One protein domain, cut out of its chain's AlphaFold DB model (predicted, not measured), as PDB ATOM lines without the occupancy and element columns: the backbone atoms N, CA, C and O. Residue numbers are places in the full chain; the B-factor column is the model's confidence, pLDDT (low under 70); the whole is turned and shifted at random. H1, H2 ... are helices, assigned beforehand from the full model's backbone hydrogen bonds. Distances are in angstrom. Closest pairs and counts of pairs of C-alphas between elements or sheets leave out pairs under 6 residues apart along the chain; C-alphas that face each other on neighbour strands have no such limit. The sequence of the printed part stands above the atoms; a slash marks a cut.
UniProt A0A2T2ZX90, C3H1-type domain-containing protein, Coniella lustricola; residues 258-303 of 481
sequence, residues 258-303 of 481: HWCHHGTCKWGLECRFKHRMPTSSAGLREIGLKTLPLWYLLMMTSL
ATOM      1  N   HIS A 258      37.368 -10.744  11.303       96.19
ATOM      2  CA  HIS A 258      38.135 -10.473  12.527       96.19
ATOM      3  C   HIS A 258      39.623 -10.827  12.362       96.19
ATOM      4  O   HIS A 258      40.482 -10.005  12.677       96.19
ATOM      5  N   TRP A 259      39.927 -11.983  11.759       96.62
ATOM      6  CA  TRP A 259      41.296 -12.356  11.398       96.62
ATOM      7  C   TRP A 259      41.904 -11.361  10.402       96.62
ATOM      8  O   TRP A 259      43.005 -10.876  10.625       96.62
ATOM      9  N   CYS A 260      41.175 -10.966   9.354       96.06
ATOM     10  CA  CYS A 260      41.677 -10.001   8.376       96.06
ATOM     11  C   CYS A 260      41.954  -8.610   8.980       96.06
ATOM     12  O   CYS A 260      42.862  -7.921   8.527       96.06
ATOM     13  N   HIS A 261      41.219  -8.176  10.009       95.31
ATOM     14  CA  HIS A 261      41.487  -6.888  10.667       95.31
ATOM     15  C   HIS A 261      42.620  -6.969  11.708       95.31
ATOM     16  O   HIS A 261      43.327  -5.978  11.884       95.31
ATOM     17  N   HIS A 262      42.846  -8.118  12.362       94.31
ATOM     18  CA  HIS A 262      43.711  -8.209  13.557       94.31
ATOM     19  C   HIS A 262      44.795  -9.308  13.540       94.31
ATOM     20  O   HIS A 262      45.461  -9.516  14.554       94.31
ATOM     21  N   GLY A 263      44.937 -10.074  12.454       93.25
ATOM     22  CA  GLY A 263      45.851 -11.224  12.337       93.25
ATOM     23  C   GLY A 263      45.504 -12.423  13.229       93.25
ATOM     24  O   GLY A 263      46.170 -13.455  13.187       93.25
ATOM     25  N   THR A 264      44.458 -12.299  14.045       93.50
ATOM     26  CA  THR A 264      44.109 -13.206  15.139       93.50
ATOM     27  C   THR A 264      42.599 -13.425  15.184       93.50
ATOM     28  O   THR A 264      41.812 -12.618  14.691       93.50
ATOM     29  N   CYS A 265      42.171 -14.559  15.737       96.19
ATOM     30  CA  CYS A 265      40.767 -14.948  15.764       96.19
ATOM     31  C   CYS A 265      40.475 -15.842  16.965       96.19
ATOM     32  O   CYS A 265      41.136 -16.862  17.146       96.19
ATOM     33  N   LYS A 266      39.438 -15.503  17.741       95.00
ATOM     34  CA  LYS A 266      39.031 -16.269  18.932       95.00
ATOM     35  C   LYS A 266      38.563 -17.706  18.649       95.00
ATOM     36  O   LYS A 266      38.413 -18.475  19.585       95.00
ATOM     37  N   TRP A 267      38.295 -18.036  17.383       95.50
ATOM     38  CA  TRP A 267      37.897 -19.374  16.931       95.50
ATOM     39  C   TRP A 267      39.068 -20.194  16.360       95.50
ATOM     40  O   TRP A 267      38.857 -21.319  15.927       95.50
ATOM     41  N   GLY A 268      40.294 -19.651  16.325       91.94
ATOM     42  CA  GLY A 268      41.472 -20.385  15.852       91.94
ATOM     43  C   GLY A 268      41.279 -21.019  14.468       91.94
ATOM     44  O   GLY A 268      40.700 -20.405  13.573       91.94
ATOM     45  N   LEU A 269      41.754 -22.253  14.295       89.44
ATOM     46  CA  LEU A 269      41.593 -23.017  13.050       89.44
ATOM     47  C   LEU A 269      40.157 -23.542  12.836       89.44
ATOM     48  O   LEU A 269      39.806 -23.890  11.715       89.44
ATOM     49  N   GLU A 270      39.309 -23.529  13.869       93.94
ATOM     50  CA  GLU A 270      37.895 -23.936  13.809       93.94
ATOM     51  C   GLU A 270      36.974 -22.821  13.273       93.94
ATOM     52  O   GLU A 270      35.748 -22.952  13.245       93.94
ATOM     53  N   CYS A 271      37.533 -21.680  12.849       95.31
ATOM     54  CA  CYS A 271      36.726 -20.593  12.323       95.31
ATOM     55  C   CYS A 271      36.050 -20.986  10.999       95.31
ATOM     56  O   CYS A 271      36.707 -21.226   9.989       95.31
ATOM     57  N   ARG A 272      34.711 -20.925  10.970       95.62
ATOM     58  CA  ARG A 272      33.866 -21.176   9.781       95.62
ATOM     59  C   ARG A 272      34.157 -20.254   8.578       95.62
ATOM     60  O   ARG A 272      33.577 -20.438   7.512       95.62
ATOM     61  N   PHE A 273      35.002 -19.237   8.738       95.50
ATOM     62  CA  PHE A 273      35.370 -18.272   7.702       95.50
ATOM     63  C   PHE A 273      36.883 -18.324   7.447       95.50
ATOM     64  O   PHE A 273      37.673 -18.423   8.382       95.50
ATOM     65  N   LYS A 274      37.309 -18.221   6.184       93.50
ATOM     66  CA  LYS A 274      38.694 -18.504   5.773       93.50
ATOM     67  C   LYS A 274      39.688 -17.501   6.373       93.50
ATOM     68  O   LYS A 274      39.547 -16.291   6.189       93.50
ATOM     69  N   HIS A 275      40.733 -18.009   7.029       95.00
ATOM     70  CA  HIS A 275      41.887 -17.234   7.508       95.00
ATOM     71  C   HIS A 275      42.893 -16.999   6.371       95.00
ATOM     72  O   HIS A 275      43.994 -17.541   6.351       95.00
ATOM     73  N   ARG A 276      42.472 -16.219   5.373       94.06
ATOM     74  CA  ARG A 276      43.293 -15.767   4.243       94.06
ATOM     75  C   ARG A 276      42.932 -14.318   3.945       94.06
ATOM     76  O   ARG A 276      41.765 -13.954   4.040       94.06
ATOM     77  N   MET A 277      43.908 -13.485   3.594       94.56
ATOM     78  CA  MET A 277      43.619 -12.104   3.210       94.56
ATOM     79  C   MET A 277      43.151 -12.073   1.749       94.56
ATOM     80  O   MET A 277      43.814 -12.684   0.904       94.56
ATOM     81  N   PRO A 278      42.058 -11.371   1.407       93.69
ATOM     82  CA  PRO A 278      41.816 -10.984   0.026       93.69
ATOM     83  C   PRO A 278      42.865  -9.948  -0.398       93.69
ATOM     84  O   PRO A 278      42.978  -8.886   0.205       93.69
ATOM     85  N   THR A 279      43.634 -10.249  -1.442       88.06
ATOM     86  CA  THR A 279      44.592  -9.304  -2.044       88.06
ATOM     87  C   THR A 279      43.951  -8.399  -3.099       88.06
ATOM     88  O   THR A 279      44.542  -7.393  -3.477       88.06
ATOM     89  N   SER A 280      42.736  -8.716  -3.560       91.00
ATOM     90  CA  SER A 280      41.985  -7.883  -4.501       91.00
ATOM     91  C   SER A 280      41.290  -6.712  -3.799       91.00
ATOM     92  O   SER A 280      40.742  -6.846  -2.702       91.00
ATOM     93  N   SER A 281      41.245  -5.558  -4.469       89.44
ATOM     94  CA  SER A 281      40.555  -4.353  -3.984       89.44
ATOM     95  C   SER A 281      39.062  -4.594  -3.720       89.44
ATOM     96  O   SER A 281      38.514  -4.086  -2.740       89.44
ATOM     97  N   ALA A 282      38.408  -5.421  -4.544       88.56
ATOM     98  CA  ALA A 282      37.025  -5.848  -4.343       88.56
ATOM     99  C   ALA A 282      36.848  -6.645  -3.036       88.56
ATOM    100  O   ALA A 282      36.023  -6.267  -2.204       88.56
ATOM    101  N   GLY A 283      37.665  -7.685  -2.818       88.75
ATOM    102  CA  GLY A 283      37.584  -8.525  -1.620       88.75
ATOM    103  C   GLY A 283      37.961  -7.781  -0.336       88.75
ATOM    104  O   GLY A 283      37.360  -8.022   0.707       88.75
ATOM    105  N   LEU A 284      38.890  -6.816  -0.397       91.94
ATOM    106  CA  LEU A 284      39.179  -5.923   0.733       91.94
ATOM    107  C   LEU A 284      37.955  -5.080   1.115       91.94
ATOM    108  O   LEU A 284      37.591  -5.031   2.292       91.94
ATOM    109  N   ARG A 285      37.276  -4.469   0.134       92.06
ATOM    110  CA  ARG A 285      36.065  -3.666   0.379       92.06
ATOM    111  C   ARG A 285      34.930  -4.504   0.972       92.06
ATOM    112  O   ARG A 285      34.235  -4.019   1.860       92.06
ATOM    113  N   GLU A 286      34.796  -5.758   0.541       89.38
ATOM    114  CA  GLU A 286      33.830  -6.742   1.051       89.38
ATOM    115  C   GLU A 286      33.967  -6.960   2.574       89.38
ATOM    116  O   GLU A 286      32.997  -6.849   3.326       89.38
ATOM    117  N   ILE A 287      35.198  -7.148   3.068       91.94
ATOM    118  CA  ILE A 287      35.501  -7.256   4.510       91.94
ATOM    119  C   ILE A 287      35.657  -5.894   5.216       91.94
ATOM    120  O   ILE A 287      36.034  -5.832   6.391       91.94
ATOM    121  N   GLY A 288      35.353  -4.787   4.535       92.38
ATOM    122  CA  GLY A 288      35.419  -3.431   5.081       92.38
ATOM    123  C   GLY A 288      36.834  -2.907   5.341       92.38
ATOM    124  O   GLY A 288      37.014  -2.093   6.246       92.38
ATOM    125  N   LEU A 289      37.826  -3.370   4.579       92.94
ATOM    126  CA  LEU A 289      39.158  -2.770   4.480       92.94
ATOM    127  C   LEU A 289      39.259  -1.895   3.220       92.94
ATOM    128  O   LEU A 289      38.584  -2.131   2.219       92.94
ATOM    129  N   LYS A 290      40.112  -0.867   3.268       90.19
ATOM    130  CA  LYS A 290      40.460  -0.035   2.096       90.19
ATOM    131  C   LYS A 290      41.806  -0.427   1.481       90.19
ATOM    132  O   LYS A 290      42.009  -0.245   0.289       90.19
ATOM    133  N   THR A 291      42.703  -0.954   2.307       92.50
ATOM    134  CA  THR A 291      44.094  -1.307   2.006       92.50
ATOM    135  C   THR A 291      44.476  -2.559   2.801       92.50
ATOM    136  O   THR A 291      43.767  -2.949   3.734       92.50
ATOM    137  N   LEU A 292      45.594  -3.193   2.445       95.06
ATOM    138  CA  LEU A 292      46.168  -4.281   3.240       95.06
ATOM    139  C   LEU A 292      46.691  -3.727   4.583       95.06
ATOM    140  O   LEU A 292      47.386  -2.709   4.586       95.06
ATOM    141  N   PRO A 293      46.374  -4.357   5.729       94.12
ATOM    142  CA  PRO A 293      46.783  -3.868   7.041       94.12
ATOM    143  C   PRO A 293      48.259  -4.175   7.316       94.12
ATOM    144  O   PRO A 293      48.785  -5.196   6.872       94.12
ATOM    145  N   LEU A 294      48.915  -3.326   8.116       89.50
ATOM    146  CA  LEU A 294      50.355  -3.425   8.397       89.50
ATOM    147  C   LEU A 294      50.783  -4.805   8.916       89.50
ATOM    148  O   LEU A 294      51.804  -5.315   8.472       89.50
ATOM    149  N   TRP A 295      49.995  -5.448   9.788       92.50
ATOM    150  CA  TRP A 295      50.322  -6.787  10.304       92.50
ATOM    151  C   TRP A 295      50.459  -7.832   9.184       92.50
ATOM    152  O   TRP A 295      51.303  -8.720   9.268       92.50
ATOM    153  N   TYR A 296      49.661  -7.709   8.119       93.06
ATOM    154  CA  TYR A 296      49.681  -8.628   6.985       93.06
ATOM    155  C   TYR A 296      50.788  -8.276   5.988       93.06
ATOM    156  O   TYR A 296      51.415  -9.171   5.429       93.06
ATOM    157  N   LEU A 297      51.083  -6.985   5.810       92.06
ATOM    158  CA  LEU A 297      52.247  -6.554   5.032       92.06
ATOM    159  C   LEU A 297      53.552  -7.058   5.668       92.06
ATOM    160  O   LEU A 297      54.358  -7.652   4.963       92.06
ATOM    161  N   LEU A 298      53.706  -6.926   6.994       87.06
ATOM    162  CA  LEU A 298      54.837  -7.489   7.746       87.06
ATOM    163  C   LEU A 298      54.891  -9.024   7.656       87.06
ATOM    164  O   LEU A 298      55.969  -9.590   7.511       87.06
ATOM    165  N   MET A 299      53.742  -9.708   7.697       82.25
ATOM    166  CA  MET A 299      53.680 -11.162   7.489       82.25
ATOM    167  C   MET A 299      54.167 -11.567   6.087       82.25
ATOM    168  O   MET A 299      54.848 -12.580   5.959       82.25
ATOM    169  N   MET A 300      53.858 -10.787   5.045       79.75
ATOM    170  CA  MET A 300      54.324 -11.072   3.682       79.75
ATOM    171  C   MET A 300      55.808 -10.739   3.475       79.75
ATOM    172  O   MET A 300      56.520 -11.553   2.895       79.75
ATOM    173  N   THR A 301      56.316  -9.608   3.981       76.06
ATOM    174  CA  THR A 301      57.762  -9.302   3.902       76.06
ATOM    175  C   THR A 301      58.617 -10.186   4.812       76.06
ATOM    176  O   THR A 301      59.804 -10.350   4.558       76.06
ATOM    177  N   SER A 302      58.030 -10.843   5.818       57.31
ATOM    178  CA  SER A 302      58.706 -11.904   6.580       57.31
ATOM    179  C   SER A 302      58.814 -13.241   5.822       57.31
ATOM    180  O   SER A 302      59.456 -14.160   6.327       57.31
ATOM    181  N   LEU A 303      58.188 -13.372   4.645       53.78
ATOM    182  CA  LEU A 303      58.224 -14.569   3.790       53.78
ATOM    183  C   LEU A 303      58.863 -14.317   2.408       53.78
ATOM    184  O   LEU A 303      59.032 -15.257   1.637       53.78
TER     185      LEU A 303
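What this domain is: This is residues 258 to 303 of the 481 residues of the protein "C3H1-type domain-containing protein" of Coniella lustricola (UniProt A0A2T2ZX90). Three short helices are spaced along a chain that is mostly loop: from H1 the link of residues 263 to 280 swings out in a wide loop and folds back past H1 to H2, and H3 lies well away from H2. The printed part has 46 residues, 19 of them, under half, in the named helices H1, H2 and H3, in that order; there is no named strand and the class is all helix. It is compact, with a radius of gyration of the C-alphas of 10.7 A, and flat, spanning 26 by 26 by 13 A.

How they stand to each other: Look first at H1, residues 258 to 262, which is apart from H2, residues 281 to 286. H1 is close to but not clearly touching H3, residues 294 to 301; their closest C-alphas, of His 262 and Trp 295, are 7.5 A apart. H2 and H3 are apart. In H1, H2 and H3 every O i to N i+4 pair is within hydrogen-bond range.

Where its parts are: Find C-alpha 258 at (38.135, -10.473, 12.527), where H1 begins; it runs 6.1 A. H2 starts at C-alpha 281 and runs 8.7 A. H3 runs 10.5 A to C-alpha 301 at (57.762, -9.302, 3.902).

The domain as a whole: The farthest C-alphas, of Arg 272 and Thr 301, are 27.3 A apart. The printed part has no cut; the link H1 to H2 is long, H2 to H3 short. Residues 302 to 303 have pLDDT under 70.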